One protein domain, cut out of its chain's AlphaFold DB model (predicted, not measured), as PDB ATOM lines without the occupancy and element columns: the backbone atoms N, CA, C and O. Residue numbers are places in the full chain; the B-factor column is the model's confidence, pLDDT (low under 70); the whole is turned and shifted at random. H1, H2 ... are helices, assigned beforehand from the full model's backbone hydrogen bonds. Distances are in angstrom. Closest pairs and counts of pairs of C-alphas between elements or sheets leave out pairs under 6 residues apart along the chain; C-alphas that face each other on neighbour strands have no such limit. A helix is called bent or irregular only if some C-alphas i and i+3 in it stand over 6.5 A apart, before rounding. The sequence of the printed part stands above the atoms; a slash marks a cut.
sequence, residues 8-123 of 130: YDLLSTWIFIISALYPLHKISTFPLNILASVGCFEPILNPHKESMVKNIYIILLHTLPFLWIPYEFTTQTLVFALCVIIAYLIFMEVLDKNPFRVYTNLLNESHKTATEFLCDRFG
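What this domain is: This is residues 8 to 123 of the 130 residues of an uncharacterized protein of viral metagenome (UniProt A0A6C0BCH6). The longest helix, H6, makes one side of a rough triangle of helices; the hairpin of H3 and H4 makes the second side, H7 and H8 at different depths make the third, and H1 runs through the middle. H1 packs on the hairpin, on short H5 and on H6, while short H2 is farthest from the middle. The printed part has 116 residues with eight named helices, H1 to H8 in order along the chain, and no named strand; the class is all helix. It is compact, with a radius of gyration of the C-alphas of 14.8 A and spans of 44 by 32 by 23 A.

Where its parts are: H6, residues 75 to 94, is 28.6 A long and begins at C-alpha 75 (195.979, -30.945, 51.753). H3, residues 30 to 45, is 23.9 A long, and H4, residues 52 to 63, is 16.3 A. H1, residues 11 to 20, is 14.3 A long and begins at C-alpha 11 (184.532, -26.233, 34.486). H2 is residues 22 to 25 and H5 residues 65 to 68. H7, residues 99 to 108, is 14.7 A long, and H8, residues 114 to 122, is 12.2 A, ending at C-alpha 122 (184.984, -22.220, 19.567). H3 has a kink of 38 degrees near residue 39 and is only just irregular: C-alphas 39 and 42 are 6.9 A apart.

How they stand to each other: H6 touches H3 at a steep tilt of 59 degrees, closest at the C-alphas of Ala 81 and Leu 32, 6.2 A. H6 and H1 only just touch, with 3 pairs of C-alphas within 8 A, the closest Tyr 88 and Leu 11 at 6.8 A. H1 and H3 are the hub, touching four helices each. They touch each other at a steep tilt of 55 degrees, opposite ways, closest at the C-alphas of Ser 12 and Ala 36, 5.5 A. H3 and H4 form a helical hairpin at a shallow tilt of 25 degrees, closest at the C-alphas of Pro 43 and Asn 55, 5.5 A. H1 touches H4 at a steep tilt of 62 degrees, the C-alphas of Phe 16 and Leu 61 being closest at 6.2 A, and touches H5, closest at the C-alphas of Ser 19 and Pro 65, 5.6 A. H8 and H4 touch only at their ends, closest at the C-alphas of Ala 114 and Val 53, 5.8 A. H7 is close to H6 but not clearly touching, the C-alphas of Pro 99 and Met 92 being closest at 6.8 A. H2 touches no helix. Every O i to N i+4 pair is within hydrogen-bond range in H1, H4, H6, H7 and H8; H3 has 5 of 12, beside 8 of 13 O i to N i+3 pairs, and H2 and H5 are too short for an O i to N i+4 pair.

The domain as a whole: The two C-alphas farthest apart, those of Thr 75 and Lys 112, are 44.7 A apart. The printed part has no cut and no long link. Mean pLDDT of the printed part is 88.2, with residues 47 to 49 under 70.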
ATOM      1  N   TYR A   8     185.349 -22.392  27.064       93.00
ATOM      2  CA  TYR A   8     185.830 -21.783  28.309       93.00
ATOM      3  C   TYR A   8     184.760 -21.641  29.402       93.00
ATOM      4  O   TYR A   8     185.114 -21.391  30.554       93.00
ATOM      5  N   ASP A   9     183.476 -21.800  29.064       93.19
ATOM      6  CA  ASP A   9     182.373 -21.725  30.029       93.19
ATOM      7  C   ASP A   9     182.269 -22.997  30.886       93.19
ATOM      8  O   ASP A   9     181.539 -23.021  31.873       93.19
ATOM      9  N   LEU A  10     182.955 -24.077  30.500       92.81
ATOM     10  CA  LEU A  10     182.858 -25.382  31.144       92.81
ATOM     11  C   LEU A  10     183.958 -25.563  32.192       92.81
ATOM     12  O   LEU A  10     185.148 -25.526  31.874       92.81
ATOM     13  N   LEU A  11     183.574 -25.889  33.428       93.12
ATOM     14  CA  LEU A  11     184.532 -26.233  34.486       93.12
ATOM     15  C   LEU A  11     185.430 -27.414  34.078       93.12
ATOM     16  O   LEU A  11     186.631 -27.403  34.331       93.12
ATOM     17  N   SER A  12     184.882 -28.416  33.394       92.81
ATOM     18  CA  SER A  12     185.649 -29.578  32.931       92.81
ATOM     19  C   SER A  12     186.752 -29.214  31.933       92.81
ATOM     20  O   SER A  12     187.801 -29.853  31.920       92.81
ATOM     21  N   THR A  13     186.593 -28.132  31.172       94.00
ATOM     22  CA  THR A  13     187.662 -27.579  30.337       94.00
ATOM     23  C   THR A  13     188.782 -26.961  31.161       94.00
ATOM     24  O   THR A  13     189.952 -27.198  30.863       94.00
ATOM     25  N   TRP A  14     188.463 -26.218  32.217       95.06
ATOM     26  CA  TRP A  14     189.483 -25.686  33.121       95.06
ATOM     27  C   TRP A  14     190.284 -26.816  33.769       95.06
ATOM     28  O   TRP A  14     191.512 -26.783  33.787       95.06
ATOM     29  N   ILE A  15     189.588 -27.857  34.226       94.44
ATOM     30  CA  ILE A  15     190.192 -29.050  34.828       94.44
ATOM     31  C   ILE A  15     191.102 -29.767  33.828       94.44
ATOM     32  O   ILE A  15     192.216 -30.157  34.182       94.44
ATOM     33  N   PHE A  16     190.669 -29.893  32.574       94.56
ATOM     34  CA  PHE A  16     191.477 -30.458  31.500       94.56
ATOM     35  C   PHE A  16     192.767 -29.664  31.273       94.56
ATOM     36  O   PHE A  16     193.850 -30.246  31.267       94.56
ATOM     37  N   ILE A  17     192.666 -28.337  31.140       94.62
ATOM     38  CA  ILE A  17     193.824 -27.462  30.916       94.62
ATOM     39  C   ILE A  17     194.795 -27.555  32.086       94.62
ATOM     40  O   ILE A  17     195.989 -27.738  31.881       94.62
ATOM     41  N   ILE A  18     194.296 -27.479  33.316       94.06
ATOM     42  CA  ILE A  18     195.151 -27.533  34.501       94.06
ATOM     43  C   ILE A  18     195.822 -28.904  34.607       94.06
ATOM     44  O   ILE A  18     197.019 -28.973  34.848       94.06
ATOM     45  N   SER A  19     195.103 -29.991  34.327       93.75
ATOM     46  CA  SER A  19     195.697 -31.334  34.301       93.75
ATOM     47  C   SER A  19     196.774 -31.472  33.218       93.75
ATOM     48  O   SER A  19     197.801 -32.100  33.458       93.75
ATOM     49  N   ALA A  20     196.595 -30.847  32.050       93.62
ATOM     50  CA  ALA A  20     197.621 -30.799  31.006       93.62
ATOM     51  C   ALA A  20     198.863 -29.989  31.430       93.62
ATOM     52  O   ALA A  20     199.977 -30.283  30.997       93.62
ATOM     53  N   LEU A  21     198.690 -28.995  32.307       94.19
ATOM     54  CA  LEU A  21     199.774 -28.190  32.879       94.19
ATOM     55  C   LEU A  21     200.441 -28.850  34.100       94.19
ATOM     56  O   LEU A  21     201.359 -28.256  34.675       94.19
ATOM     57  N   TYR A  22     200.063 -30.083  34.461       93.12
ATOM     58  CA  TYR A  22     200.662 -30.836  35.567       93.12
ATOM     59  C   TYR A  22     202.201 -30.842  35.583       93.12
ATOM     60  O   TYR A  22     202.763 -30.618  36.658       93.12
ATOM     61  N   PRO A  23     202.923 -31.007  34.451       93.12
ATOM     62  CA  PRO A  23     204.389 -30.963  34.452       93.12
ATOM     63  C   PRO A  23     204.986 -29.664  35.021       93.12
ATOM     64  O   PRO A  23     206.133 -29.670  35.470       93.12
ATOM     65  N   LEU A  24     204.220 -28.567  35.020       93.62
ATOM     66  CA  LEU A  24     204.646 -27.260  35.521       93.62
ATOM     67  C   LEU A  24     204.413 -27.111  37.027       93.62
ATOM     68  O   LEU A  24     205.324 -26.709  37.747       93.62
ATOM     69  N   HIS A  25     203.208 -27.425  37.514       92.50
ATOM     70  CA  HIS A  25     202.852 -27.196  38.920       92.50
ATOM     71  C   HIS A  25     203.075 -28.416  39.821       92.50
ATOM     72  O   HIS A  25     203.259 -28.242  41.021       92.50
ATOM     73  N   LYS A  26     203.080 -29.637  39.265       92.75
ATOM     74  CA  LYS A  26     203.271 -30.915  39.980       92.75
ATOM     75  C   LYS A  26     202.293 -31.151  41.140       92.75
ATOM     76  O   LYS A  26     202.596 -31.881  42.076       92.75
ATOM     77  N   ILE A  27     201.114 -30.535  41.084       92.12
ATOM     78  CA  ILE A  27     200.036 -30.732  42.065       92.12
ATOM     79  C   ILE A  27     198.982 -31.624  41.419       92.12
ATOM     80  O   ILE A  27     198.517 -31.325  40.326       92.12
ATOM     81  N   SER A  28     198.595 -32.709  42.079       92.25
ATOM     82  CA  SER A  28     197.530 -33.587  41.585       92.25
ATOM     83  C   SER A  28     196.207 -32.821  41.406       92.25
ATOM     84  O   SER A  28     195.788 -32.063  42.280       92.25
ATOM     85  N   THR A  29     195.522 -33.039  40.281       92.31
ATOM     86  CA  THR A  29     194.156 -32.540  40.026       92.31
ATOM     87  C   THR A  29     193.087 -33.596  40.314       92.31
ATOM     88  O   THR A  29     191.926 -33.417  39.955       92.31
ATOM     89  N   PHE A  30     193.435 -34.694  40.995       90.69
ATOM     90  CA  PHE A  30     192.532 -35.827  41.201       90.69
ATOM     91  C   PHE A  30     191.147 -35.462  41.779       90.69
ATOM     92  O   PHE A  30     190.152 -35.910  41.205       90.69
ATOM     93  N   PRO A  31     191.017 -34.614  42.825       91.00
ATOM     94  CA  PRO A  31     189.702 -34.227  43.344       91.00
ATOM     95  C   PRO A  31     188.825 -33.532  42.297       91.00
ATOM     96  O   PRO A  31     187.619 -33.766  42.239       91.00
ATOM     97  N   LEU A  32     189.437 -32.708  41.442       91.69
ATOM     98  CA  LEU A  32     188.743 -32.034  40.350       91.69
ATOM     99  C   LEU A  32     188.301 -33.032  39.279       91.69
ATOM    100  O   LEU A  32     187.165 -32.965  38.825       91.69
ATOM    101  N   ASN A  33     189.157 -33.987  38.912       89.88
ATOM    102  CA  ASN A  33     188.821 -35.005  37.914       89.88
ATOM    103  C   ASN A  33     187.631 -35.868  38.360       89.88
ATOM    104  O   ASN A  33     186.737 -36.147  37.560       89.88
ATOM    105  N   ILE A  34     187.571 -36.232  39.647       88.88
ATOM    106  CA  ILE A  34     186.414 -36.933  40.220       88.88
ATOM    107  C   ILE A  34     185.152 -36.072  40.118       88.88
ATOM    108  O   ILE A  34     184.131 -36.554  39.631       88.88
ATOM    109  N   LEU A  35     185.219 -34.792  40.499       85.12
ATOM    110  CA  LEU A  35     184.083 -33.875  40.374       85.12
ATOM    111  C   LEU A  35     183.612 -33.738  38.916       85.12
ATOM    112  O   LEU A  35     182.412 -33.754  38.646       85.12
ATOM    113  N   ALA A  36     184.552 -33.652  37.974       85.75
ATOM    114  CA  ALA A  36     184.265 -33.540  36.552       85.75
ATOM    115  C   ALA A  36     183.580 -34.803  36.010       85.75
ATOM    116  O   ALA A  36     182.683 -34.697  35.178       85.75
ATOM    117  N   SER A  37     183.947 -35.995  36.491       82.00
ATOM    118  CA  SER A  37     183.439 -37.271  35.959       82.00
ATOM    119  C   SER A  37     181.909 -37.412  35.985       82.00
ATOM    120  O   SER A  37     181.345 -38.076  35.117       82.00
ATOM    121  N   VAL A  38     181.217 -36.704  36.889       76.75
ATOM    122  CA  VAL A  38     179.746 -36.645  36.934       76.75
ATOM    123  C   VAL A  38     179.152 -36.066  35.638       76.75
ATOM    124  O   VAL A  38     178.086 -36.487  35.197       76.75
ATOM    125  N   GLY A  39     179.863 -35.160  34.963       71.75
ATOM    126  CA  GLY A  39     179.458 -34.595  33.671       71.75
ATOM    127  C   GLY A  39     179.579 -35.561  32.484       71.75
ATOM    128  O   GLY A  39     179.086 -35.254  31.400       71.75
ATOM    129  N   CYS A  40     180.205 -36.730  32.667       73.88
ATOM    130  CA  CYS A  40     180.414 -37.727  31.612       73.88
ATOM    131  C   CYS A  40     179.261 -38.742  31.482       73.88
ATOM    132  O   CYS A  40     179.251 -39.528  30.536       73.88
ATOM    133  N   PHE A  41     178.291 -38.756  32.403       75.12
ATOM    134  CA  PHE A  41     177.212 -39.753  32.379       75.12
ATOM    135  C   PHE A  41     176.204 -39.533  31.245       75.12
ATOM    136  O   PHE A  41     175.738 -40.503  30.651       75.12
ATOM    137  N   GLU A  42     175.898 -38.286  30.887       70.50
ATOM    138  CA  GLU A  42     174.843 -37.992  29.907       70.50
ATOM    139  C   GLU A  42     175.124 -38.564  28.496       70.50
ATOM    140  O   GLU A  42     174.252 -39.250  27.956       70.50
ATOM    141  N   PRO A  43     176.329 -38.408  27.903       70.25
ATOM    142  CA  PRO A  43     176.651 -39.026  26.611       70.25
ATOM    143  C   PRO A  43     176.659 -40.559  26.642       70.25
ATOM    144  O   PRO A  43     176.398 -41.192  25.621       70.25
ATOM    145  N   ILE A  44     176.978 -41.159  27.795       72.94
ATOM    146  CA  ILE A  44     177.004 -42.619  27.975       72.94
ATOM    147  C   ILE A  44     175.577 -43.169  28.006       72.94
ATOM    148  O   ILE A  44     175.300 -44.208  27.412       72.94
ATOM    149  N   LEU A  45     174.670 -42.467  28.686       74.38
ATOM    150  CA  LEU A  45     173.277 -42.884  28.837       74.38
ATOM    151  C   LEU A  45     172.435 -42.598  27.583       74.38
ATOM    152  O   LEU A  45     171.469 -43.312  27.332       74.38
ATOM    153  N   ASN A  46     172.799 -41.589  26.783       70.62
ATOM    154  CA  ASN A  46     172.029 -41.150  25.613       70.62
ATOM    155  C   ASN A  46     172.885 -40.962  24.331       70.62
ATOM    156  O   ASN A  46     172.851 -39.889  23.721       70.62
ATOM    157  N   PRO A  47     173.609 -41.989  23.840       66.31
ATOM    158  CA  PRO A  47     174.607 -41.832  22.771       66.31
ATOM    159  C   PRO A  47     174.037 -41.441  21.395       66.31
ATOM    160  O   PRO A  47     174.771 -40.920  20.559       66.31
ATOM    161  N   HIS A  48     172.743 -41.665  21.138       67.50
ATOM    162  CA  HIS A  48     172.106 -41.397  19.838       67.50
ATOM    163  C   HIS A  48     171.404 -40.036  19.737       67.50
ATOM    164  O   HIS A  48     170.917 -39.690  18.663       67.50
ATOM    165  N   LYS A  49     171.318 -39.268  20.832       66.50
ATOM    166  CA  LYS A  49     170.643 -37.958  20.819       66.50
ATOM    167  C   LYS A  49     171.458 -36.857  20.138       66.50
ATOM    168  O   LYS A  49     170.901 -35.820  19.805       66.50
ATOM    169  N   GLU A  50     172.757 -37.067  19.952       71.75
ATOM    170  CA  GLU A  50     173.716 -36.011  19.636       71.75
ATOM    171  C   GLU A  50     174.708 -36.431  18.554       71.75
ATOM    172  O   GLU A  50     174.895 -37.621  18.285       71.75
ATOM    173  N   SER A  51     175.391 -35.454  17.946       80.25
ATOM    174  CA  SER A  51     176.485 -35.762  17.022       80.25
ATOM    175  C   SER A  51     177.580 -36.575  17.725       80.25
ATOM    176  O   SER A  51     177.962 -36.302  18.867       80.25
ATOM    177  N   MET A  52     178.146 -37.550  17.008       85.06
ATOM    178  CA  MET A  52     179.246 -38.381  17.514       85.06
ATOM    179  C   MET A  52     180.418 -37.529  18.031       85.06
ATOM    180  O   MET A  52     181.051 -37.873  19.024       85.06
ATOM    181  N   VAL A  53     180.673 -36.384  17.392       86.50
ATOM    182  CA  VAL A  53     181.754 -35.462  17.762       86.50
ATOM    183  C   VAL A  53     181.498 -34.780  19.105       86.50
ATOM    184  O   VAL A  53     182.419 -34.725  19.917       86.50
ATOM    185  N   LYS A  54     180.268 -34.324  19.384       85.50
ATOM    186  CA  LYS A  54     179.907 -33.767  20.699       85.50
ATOM    187  C   LYS A  54     180.122 -34.805  21.803       85.50
ATOM    188  O   LYS A  54     180.738 -34.495  22.820       85.50
ATOM    189  N   ASN A  55     179.687 -36.045  21.579       86.44
ATOM    190  CA  ASN A  55     179.848 -37.123  22.558       86.44
ATOM    191  C   ASN A  55     181.322 -37.447  22.822       86.44
ATOM    192  O   ASN A  55     181.734 -37.505  23.978       86.44
ATOM    193  N   ILE A  56     182.130 -37.587  21.767       88.81
ATOM    194  CA  ILE A  56     183.577 -37.812  21.896       88.81
ATOM    195  C   ILE A  56     184.237 -36.646  22.634       88.81
ATOM    196  O   ILE A  56     185.010 -36.879  23.559       88.81
ATOM    197  N   TYR A  57     183.907 -35.402  22.276       89.94
ATOM    198  CA  TYR A  57     184.429 -34.215  22.952       89.94
ATOM    199  C   TYR A  57     184.138 -34.251  24.456       89.94
ATOM    200  O   TYR A  57     185.059 -34.093  25.255       89.94
ATOM    201  N   ILE A  58     182.885 -34.513  24.848       88.12
ATOM    202  CA  ILE A  58     182.497 -34.574  26.261       88.12
ATOM    203  C   ILE A  58     183.231 -35.719  26.967       88.12
ATOM    204  O   ILE A  58     183.778 -35.501  28.043       88.12
ATOM    205  N   ILE A  59     183.300 -36.914  26.378       89.31
ATOM    206  CA  ILE A  59     184.002 -38.055  26.985       89.31
ATOM    207  C   ILE A  59     185.478 -37.720  27.212       89.31
ATOM    208  O   ILE A  59     185.985 -37.887  28.322       89.31
ATOM    209  N   LEU A  60     186.173 -37.213  26.191       91.19
ATOM    210  CA  LEU A  60     187.595 -36.886  26.281       91.19
ATOM    211  C   LEU A  60     187.866 -35.813  27.336       91.19
ATOM    212  O   LEU A  60     188.804 -35.956  28.118       91.19
ATOM    213  N   LEU A  61     187.018 -34.785  27.409       91.25
ATOM    214  CA  LEU A  61     187.156 -33.692  28.370       91.25
ATOM    215  C   LEU A  61     187.170 -34.178  29.827       91.25
ATOM    216  O   LEU A  61     187.868 -33.608  30.660       91.25
ATOM    217  N   HIS A  62     186.416 -35.237  30.123       90.56
ATOM    218  CA  HIS A  62     186.282 -35.784  31.473       90.56
ATOM    219  C   HIS A  62     187.225 -36.961  31.754       90.56
ATOM    220  O   HIS A  62     187.560 -37.196  32.911       90.56
ATOM    221  N   THR A  63     187.662 -37.701  30.731       89.69
ATOM    222  CA  THR A  63     188.449 -38.937  30.905       89.69
ATOM    223  C   THR A  63     189.945 -38.751  30.680       89.69
ATOM    224  O   THR A  63     190.735 -39.336  31.416       89.69
ATOM    225  N   LEU A  64     190.367 -37.907  29.732       91.38
ATOM    226  CA  LEU A  64     191.790 -37.665  29.470       91.38
ATOM    227  C   LEU A  64     192.578 -37.157  30.688       91.38
ATOM    228  O   LEU A  64     193.706 -37.620  30.865       91.38
ATOM    229  N   PRO A  65     192.023 -36.297  31.570       91.00
ATOM    230  CA  PRO A  65     192.738 -35.864  32.767       91.00
ATOM    231  C   PRO A  65     193.232 -37.020  33.650       91.00
ATOM    232  O   PRO A  65     194.305 -36.923  34.235       91.00
ATOM    233  N   PHE A  66     192.510 -38.145  33.704       89.06
ATOM    234  CA  PHE A  66     192.891 -39.333  34.481       89.06
ATOM    235  C   PHE A  66     194.144 -40.049  33.944       89.06
ATOM    236  O   PHE A  66     194.754 -40.844  34.653       89.06
ATOM    237  N   LEU A  67     194.554 -39.789  32.700       88.19
ATOM    238  CA  LEU A  67     195.696 -40.472  32.087       88.19
ATOM    239  C   LEU A  67     197.041 -39.807  32.393       88.19
ATOM    240  O   LEU A  67     198.080 -40.439  32.217       88.19
ATOM    241  N   TRP A  68     197.044 -38.532  32.791       83.75
ATOM    242  CA  TRP A  68     198.270 -37.724  32.830       83.75
ATOM    243  C   TRP A  68     198.754 -37.391  34.237       83.75
ATOM    244  O   TRP A  68     199.933 -37.086  34.413       83.75
ATOM    245  N   ILE A  69     197.865 -37.439  35.232       85.25
ATOM    246  CA  ILE A  69     198.197 -37.093  36.615       85.25
ATOM    247  C   ILE A  69     198.314 -38.336  37.507       85.25
ATOM    248  O   ILE A  69     197.489 -39.247  37.413       85.25
ATOM    249  N   PRO A  70     199.294 -38.377  38.424       86.94
ATOM    250  CA  PRO A  70     199.295 -39.365  39.488       86.94
ATOM    251  C   PRO A  70     198.155 -39.094  40.477       86.94
ATOM    252  O   PRO A  70     197.794 -37.950  40.769       86.94
ATOM    253  N   TYR A  71     197.601 -40.174  41.020       87.69
ATOM    254  CA  TYR A  71     196.486 -40.136  41.960       87.69
ATOM    255  C   TYR A  71     196.968 -39.886  43.384       87.69
ATOM    256  O   TYR A  71     197.095 -40.804  44.189       87.69
ATOM    257  N   GLU A  72     197.229 -38.620  43.695       87.69
ATOM    258  CA  GLU A  72     197.636 -38.201  45.034       87.69
ATOM    259  C   GLU A  72     196.590 -37.291  45.673       87.69
ATOM    260  O   GLU A  72     196.125 -36.317  45.068       87.69
ATOM    261  N   PHE A  73     196.240 -37.595  46.923       86.50
ATOM    262  CA  PHE A  73     195.310 -36.810  47.721       86.50
ATOM    263  C   PHE A  73     196.037 -36.225  48.932       86.50
ATOM    264  O   PHE A  73     196.363 -36.930  49.883       86.50
ATOM    265  N   THR A  74     196.305 -34.921  48.883       93.12
ATOM    266  CA  THR A  74     196.987 -34.178  49.949       93.12
ATOM    267  C   THR A  74     196.221 -32.898  50.279       93.12
ATOM    268  O   THR A  74     195.388 -32.435  49.496       93.12
ATOM    269  N   THR A  75     196.531 -32.267  51.413       93.06
ATOM    270  CA  THR A  75     195.979 -30.945  51.753       93.06
ATOM    271  C   THR A  75     196.313 -29.900  50.686       93.06
ATOM    272  O   THR A  75     195.467 -29.081  50.345       93.06
ATOM    273  N   GLN A  76     197.515 -29.955  50.103       93.56
ATOM    274  CA  GLN A  76     197.915 -29.049  49.024       93.56
ATOM    275  C   GLN A  76     197.056 -29.253  47.769       93.56
ATOM    276  O   GLN A  76     196.601 -28.275  47.179       93.56
ATOM    277  N   THR A  77     196.782 -30.508  47.401       93.94
ATOM    278  CA  THR A  77     195.862 -30.871  46.310       93.94
ATOM    279  C   THR A  77     194.469 -30.282  46.542       93.94
ATOM    280  O   THR A  77     193.876 -29.713  45.627       93.94
ATOM    281  N   LEU A  78     193.950 -30.370  47.771       93.44
ATOM    282  CA  LEU A  78     192.644 -29.814  48.128       93.44
ATOM    283  C   LEU A  78     192.610 -28.287  48.032       93.44
ATOM    284  O   LEU A  78     191.694 -27.739  47.425       93.44
ATOM    285  N   VAL A  79     193.611 -27.603  48.591       95.31
ATOM    286  CA  VAL A  79     193.715 -26.138  48.512       95.31
ATOM    287  C   VAL A  79     193.805 -25.691  47.055       95.31
ATOM    288  O   VAL A  79     193.077 -24.793  46.644       95.31
ATOM    289  N   PHE A  80     194.631 -26.361  46.252       94.56
ATOM    290  CA  PHE A  80     194.752 -26.083  44.825       94.56
ATOM    291  C   PHE A  80     193.418 -26.266  44.088       94.56
ATOM    292  O   PHE A  80     192.992 -25.368  43.366       94.56
ATOM    293  N   ALA A  81     192.715 -27.379  44.320       94.31
ATOM    294  CA  ALA A  81     191.403 -27.631  43.729       94.31
ATOM    295  C   ALA A  81     190.374 -26.550  44.103       94.31
ATOM    296  O   ALA A  81     189.645 -26.067  43.238       94.31
ATOM    297  N   LEU A  82     190.348 -26.125  45.370       95.38
ATOM    298  CA  LEU A  82     189.479 -25.041  45.830       95.38
ATOM    299  C   LEU A  82     189.817 -23.714  45.146       95.38
ATOM    300  O   LEU A  82     188.909 -23.034  44.676       95.38
ATOM    301  N   CYS A  83     191.101 -23.363  45.033       96.38
ATOM    302  CA  CYS A  83     191.530 -22.159  44.320       96.38
ATOM    303  C   CYS A  83     191.073 -22.170  42.858       96.38
ATOM    304  O   CYS A  83     190.601 -21.151  42.362       96.38
ATOM    305  N   VAL A  84     191.167 -23.316  42.181       95.50
ATOM    306  CA  VAL A  84     190.710 -23.476  40.793       95.50
ATOM    307  C   VAL A  84     189.198 -23.299  40.677       95.50
ATOM    308  O   VAL A  84     188.738 -22.572  39.799       95.50
ATOM    309  N   ILE A  85     188.421 -23.915  41.572       95.06
ATOM    310  CA  ILE A  85     186.959 -23.767  41.591       95.06
ATOM    311  C   ILE A  85     186.578 -22.304  41.837       95.06
ATOM    312  O   ILE A  85     185.746 -21.765  41.115       95.06
ATOM    313  N   ILE A  86     187.205 -21.641  42.812       96.69
ATOM    314  CA  ILE A  86     186.951 -20.225  43.109       96.69
ATOM    315  C   ILE A  86     187.309 -19.348  41.905       96.69
ATOM    316  O   ILE A  86     186.517 -18.492  41.526       96.69
ATOM    317  N   ALA A  87     188.463 -19.580  41.272       97.06
ATOM    318  CA  ALA A  87     188.877 -18.839  40.084       97.06
ATOM    319  C   ALA A  87     187.875 -19.002  38.932       97.06
ATOM    320  O   ALA A  87     187.518 -18.019  38.287       97.06
ATOM    321  N   TYR A  88     187.372 -20.219  38.721       96.31
ATOM    322  CA  TYR A  88     186.317 -20.483  37.749       96.31
ATOM    323  C   TYR A  88     185.020 -19.738  38.096       96.31
ATOM    324  O   TYR A  88     184.442 -19.094  37.227       96.31
ATOM    325  N   LEU A  89     184.572 -19.763  39.354       95.88
ATOM    326  CA  LEU A  89     183.359 -19.047  39.768       95.88
ATOM    327  C   LEU A  89     183.489 -17.532  39.569       95.88
ATOM    328  O   LEU A  89     182.566 -16.914  39.049       95.88
ATOM    329  N   ILE A  90     184.644 -16.950  39.910       97.19
ATOM    330  CA  ILE A  90     184.935 -15.531  39.659       97.19
ATOM    331  C   ILE A  90     184.907 -15.235  38.156       97.19
ATOM    332  O   ILE A  90     184.313 -14.248  37.734       97.19
ATOM    333  N   PHE A  91     185.527 -16.085  37.337       96.69
ATOM    334  CA  PHE A  91     185.519 -15.918  35.885       96.69
ATOM    335  C   PHE A  91     184.098 -15.955  35.309       96.69
ATOM    336  O   PHE A  91     183.746 -15.120  34.479       96.69
ATOM    337  N   MET A  92     183.265 -16.884  35.778       95.56
ATOM    338  CA  MET A  92     181.873 -16.999  35.343       95.56
ATOM    339  C   MET A  92     181.024 -15.801  35.772       95.56
ATOM    340  O   MET A  92     180.209 -15.334  34.978       95.56
ATOM    341  N   GLU A  93     181.261 -15.263  36.970       95.50
ATOM    342  CA  GLU A  93     180.633 -14.025  37.446       95.50
ATOM    343  C   GLU A  93     181.012 -12.826  36.563       95.50
ATOM    344  O   GLU A  93     180.147 -12.067  36.138       95.50
ATOM    345  N   VAL A  94     182.294 -12.689  36.203       96.38
ATOM    346  CA  VAL A  94     182.768 -11.626  35.294       96.38
ATOM    347  C   VAL A  94     182.106 -11.714  33.915       96.38
ATOM    348  O   VAL A  94     181.894 -10.692  33.264       96.38
ATOM    349  N   LEU A  95     181.771 -12.924  33.464       93.75
ATOM    350  CA  LEU A  95     181.053 -13.157  32.210       93.75
ATOM    351  C   LEU A  95     179.523 -13.060  32.334       93.75
ATOM    352  O   LEU A  95     178.847 -13.272  31.327       93.75
ATOM    353  N   ASP A  96     178.985 -12.771  33.524       93.81
ATOM    354  CA  ASP A  96     177.547 -12.770  33.832       93.81
ATOM    355  C   ASP A  96     176.862 -14.101  33.448       93.81
ATOM    356  O   ASP A  96     175.803 -14.163  32.814       93.81
ATOM    357  N   LYS A  97     177.518 -15.224  33.778       92.38
ATOM    358  CA  LYS A  97     177.046 -16.579  33.459       92.38
ATOM    359  C   LYS A  97     176.854 -17.424  34.710       92.38
ATOM    360  O   LYS A  97     177.704 -17.489  35.588       92.38
ATOM    361  N   ASN A  98     175.765 -18.195  34.729       91.06
ATOM    362  CA  ASN A  98     175.506 -19.181  35.778       91.06
ATOM    363  C   ASN A  98     176.102 -20.561  35.404       91.06
ATOM    364  O   ASN A  98     175.620 -21.172  34.443       91.06
ATOM    365  N   PRO A  99     177.070 -21.101  36.173       87.62
ATOM    366  CA  PRO A  99     177.723 -22.381  35.887       87.62
ATOM    367  C   PRO A  99     176.774 -23.575  35.751       87.62
ATOM    368  O   PRO A  99     176.961 -24.417  34.879       87.62
ATOM    369  N   PHE A 100     175.736 -23.656  36.587       85.38
ATOM    370  CA  PHE A 100     174.772 -24.758  36.531       85.38
ATOM    371  C   PHE A 100     173.976 -24.713  35.229       85.38
ATOM    372  O   PHE A 100     173.807 -25.726  34.551       85.38
ATOM    373  N   ARG A 101     173.551 -23.508  34.839       87.25
ATOM    374  CA  ARG A 101     172.799 -23.291  33.604       87.25
ATOM    375  C   ARG A 101     173.646 -23.556  32.361       87.25
ATOM    376  O   ARG A 101     173.099 -24.008  31.364       87.25
ATOM    377  N   VAL A 102     174.958 -23.324  32.416       90.00
ATOM    378  CA  VAL A 102     175.872 -23.649  31.311       90.00
ATOM    379  C   VAL A 102     175.826 -25.136  30.969       90.00
ATOM    380  O   VAL A 102     175.664 -25.483  29.800       90.00
ATOM    381  N   TYR A 103     175.900 -26.015  31.968       84.56
ATOM    382  CA  TYR A 103     175.806 -27.454  31.722       84.56
ATOM    383  C   TYR A 103     174.427 -27.846  31.187       84.56
ATOM    384  O   TYR A 103     174.344 -28.601  30.224       84.56
ATOM    385  N   THR A 104     173.342 -27.279  31.724       84.12
ATOM    386  CA  THR A 104     171.994 -27.508  31.175       84.12
ATOM    387  C   THR A 104     171.879 -27.052  29.718       84.12
ATOM    388  O   THR A 104     171.295 -27.754  28.897       84.12
ATOM    389  N   ASN A 105     172.445 -25.894  29.371       87.31
ATOM    390  CA  ASN A 105     172.442 -25.384  28.003       87.31
ATOM    391  C   ASN A 105     173.226 -26.316  27.070       87.31
ATOM    392  O   ASN A 105     172.693 -26.697  26.034       87.31
ATOM    393  N   LEU A 106     174.421 -26.764  27.477       85.75
ATOM    394  CA  LEU A 106     175.237 -27.715  26.714       85.75
ATOM    395  C   LEU A 106     174.453 -28.989  26.369       85.75
ATOM    396  O   LEU A 106     174.553 -29.498  25.252       85.75
ATOM    397  N   LEU A 107     173.676 -29.515  27.316       79.19
ATOM    398  CA  LEU A 107     172.878 -30.722  27.095       79.19
ATOM    399  C   LEU A 107     171.719 -30.505  26.117       79.19
ATOM    400  O   LEU A 107     171.334 -31.442  25.430       79.19
ATOM    401  N   ASN A 108     171.197 -29.284  26.020       82.69
ATOM    402  CA  ASN A 108     170.088 -28.949  25.126       82.69
ATOM    403  C   ASN A 108     170.538 -28.506  23.720       82.69
ATOM    404  O   ASN A 108     169.704 -28.380  22.825       82.69
ATOM    405  N   GLU A 109     171.830 -28.242  23.509       84.06
ATOM    406  CA  GLU A 109     172.378 -27.859  22.204       84.06
ATOM    407  C   GLU A 109     172.494 -29.049  21.247       84.06
ATOM    408  O   GLU A 109     173.484 -29.785  21.275       84.06
ATOM    409  N   SER A 110     171.538 -29.210  20.341       81.56
ATOM    410  CA  SER A 110     171.645 -30.192  19.262       81.56
ATOM    411  C   SER A 110     172.496 -29.661  18.110       81.56
ATOM    412  O   SER A 110     172.227 -28.568  17.618       81.56
ATOM    413  N   HIS A 111     173.430 -30.467  17.612       85.69
ATOM    414  CA  HIS A 111     174.214 -30.141  16.417       85.69
ATOM    415  C   HIS A 111     174.105 -31.287  15.411       85.69
ATOM    416  O   HIS A 111     174.328 -32.446  15.769       85.69
ATOM    417  N   LYS A 112     173.776 -30.984  14.152       80.44
ATOM    418  CA  LYS A 112     173.618 -31.993  13.090       80.44
ATOM    419  C   LYS A 112     174.955 -32.411  12.498       80.44
ATOM    420  O   LYS A 112     175.093 -33.541  12.035       80.44
ATOM    421  N   THR A 113     175.933 -31.509  12.501       84.31
ATOM    422  CA  THR A 113     177.254 -31.755  11.914       84.31
ATOM    423  C   THR A 113     178.383 -31.458  12.895       84.31
ATOM    424  O   THR A 113     178.243 -30.672  13.831       84.31
ATOM    425  N   ALA A 114     179.537 -32.088  12.662       85.19
ATOM    426  CA  ALA A 114     180.764 -31.807  13.405       85.19
ATOM    427  C   ALA A 114     181.204 -30.344  13.253       85.19
ATOM    428  O   ALA A 114     181.638 -29.716  14.213       85.19
ATOM    429  N   THR A 115     181.067 -29.812  12.039       87.44
ATOM    430  CA  THR A 115     181.426 -28.443  11.669       87.44
ATOM    431  C   THR A 115     180.614 -27.422  12.464       87.44
ATOM    432  O   THR A 115     181.194 -26.540  13.089       87.44
ATOM    433  N   GLU A 116     179.292 -27.605  12.522       87.31
ATOM    434  CA  GLU A 116     178.374 -26.791  13.331       87.31
ATOM    435  C   GLU A 116     178.781 -26.803  14.811       87.31
ATOM    436  O   GLU A 116     178.994 -25.748  15.405       87.31
ATOM    437  N   PHE A 117     179.014 -27.996  15.375       89.31
ATOM    438  CA  PHE A 117     179.458 -28.143  16.762       89.31
ATOM    439  C   PHE A 117     180.765 -27.403  17.058       89.31
ATOM    440  O   PHE A 117     180.856 -26.691  18.056       89.31
ATOM    441  N   LEU A 118     181.791 -27.564  16.220       89.25
ATOM    442  CA  LEU A 118     183.090 -26.932  16.456       89.25
ATOM    443  C   LEU A 118     183.004 -25.406  16.330       89.25
ATOM    444  O   LEU A 118     183.581 -24.694  17.153       89.25
ATOM    445  N   CYS A 119     182.255 -24.895  15.357       89.06
ATOM    446  CA  CYS A 119     182.080 -23.458  15.185       89.06
ATOM    447  C   CYS A 119     181.351 -22.808  16.364       89.06
ATOM    448  O   CYS A 119     181.845 -21.821  16.919       89.06
ATOM    449  N   ASP A 120     180.266 -23.416  16.844       89.62
ATOM    450  CA  ASP A 120     179.569 -22.934  18.035       89.62
ATOM    451  C   ASP A 120     180.402 -23.110  19.310       89.62
ATOM    452  O   ASP A 120     180.440 -22.220  20.163       89.62
ATOM    453  N   ARG A 121     181.169 -24.195  19.436       91.94
ATOM    454  CA  ARG A 121     182.020 -24.423  20.613       91.94
ATOM    455  C   ARG A 121     183.151 -23.405  20.731       91.94
ATOM    456  O   ARG A 121     183.449 -22.943  21.836       91.94
ATOM    457  N   PHE A 122     183.788 -23.068  19.610       89.50
ATOM    458  CA  PHE A 122     184.984 -22.220  19.567       89.50
ATOM    459  C   PHE A 122     184.715 -20.772  19.144       89.50
ATOM    460  O   PHE A 122     185.630 -19.955  19.196       89.50
ATOM    461  N   GLY A 123     183.476 -20.417  18.791       84.25
ATOM    462  CA  GLY A 123     183.142 -19.056  18.361       84.25
ATOM    463  C   GLY A 123     183.679 -18.699  16.985       84.25
ATOM    464  O   GLY A 123     183.946 -17.530  16.722       84.25
TER     465      GLY A 123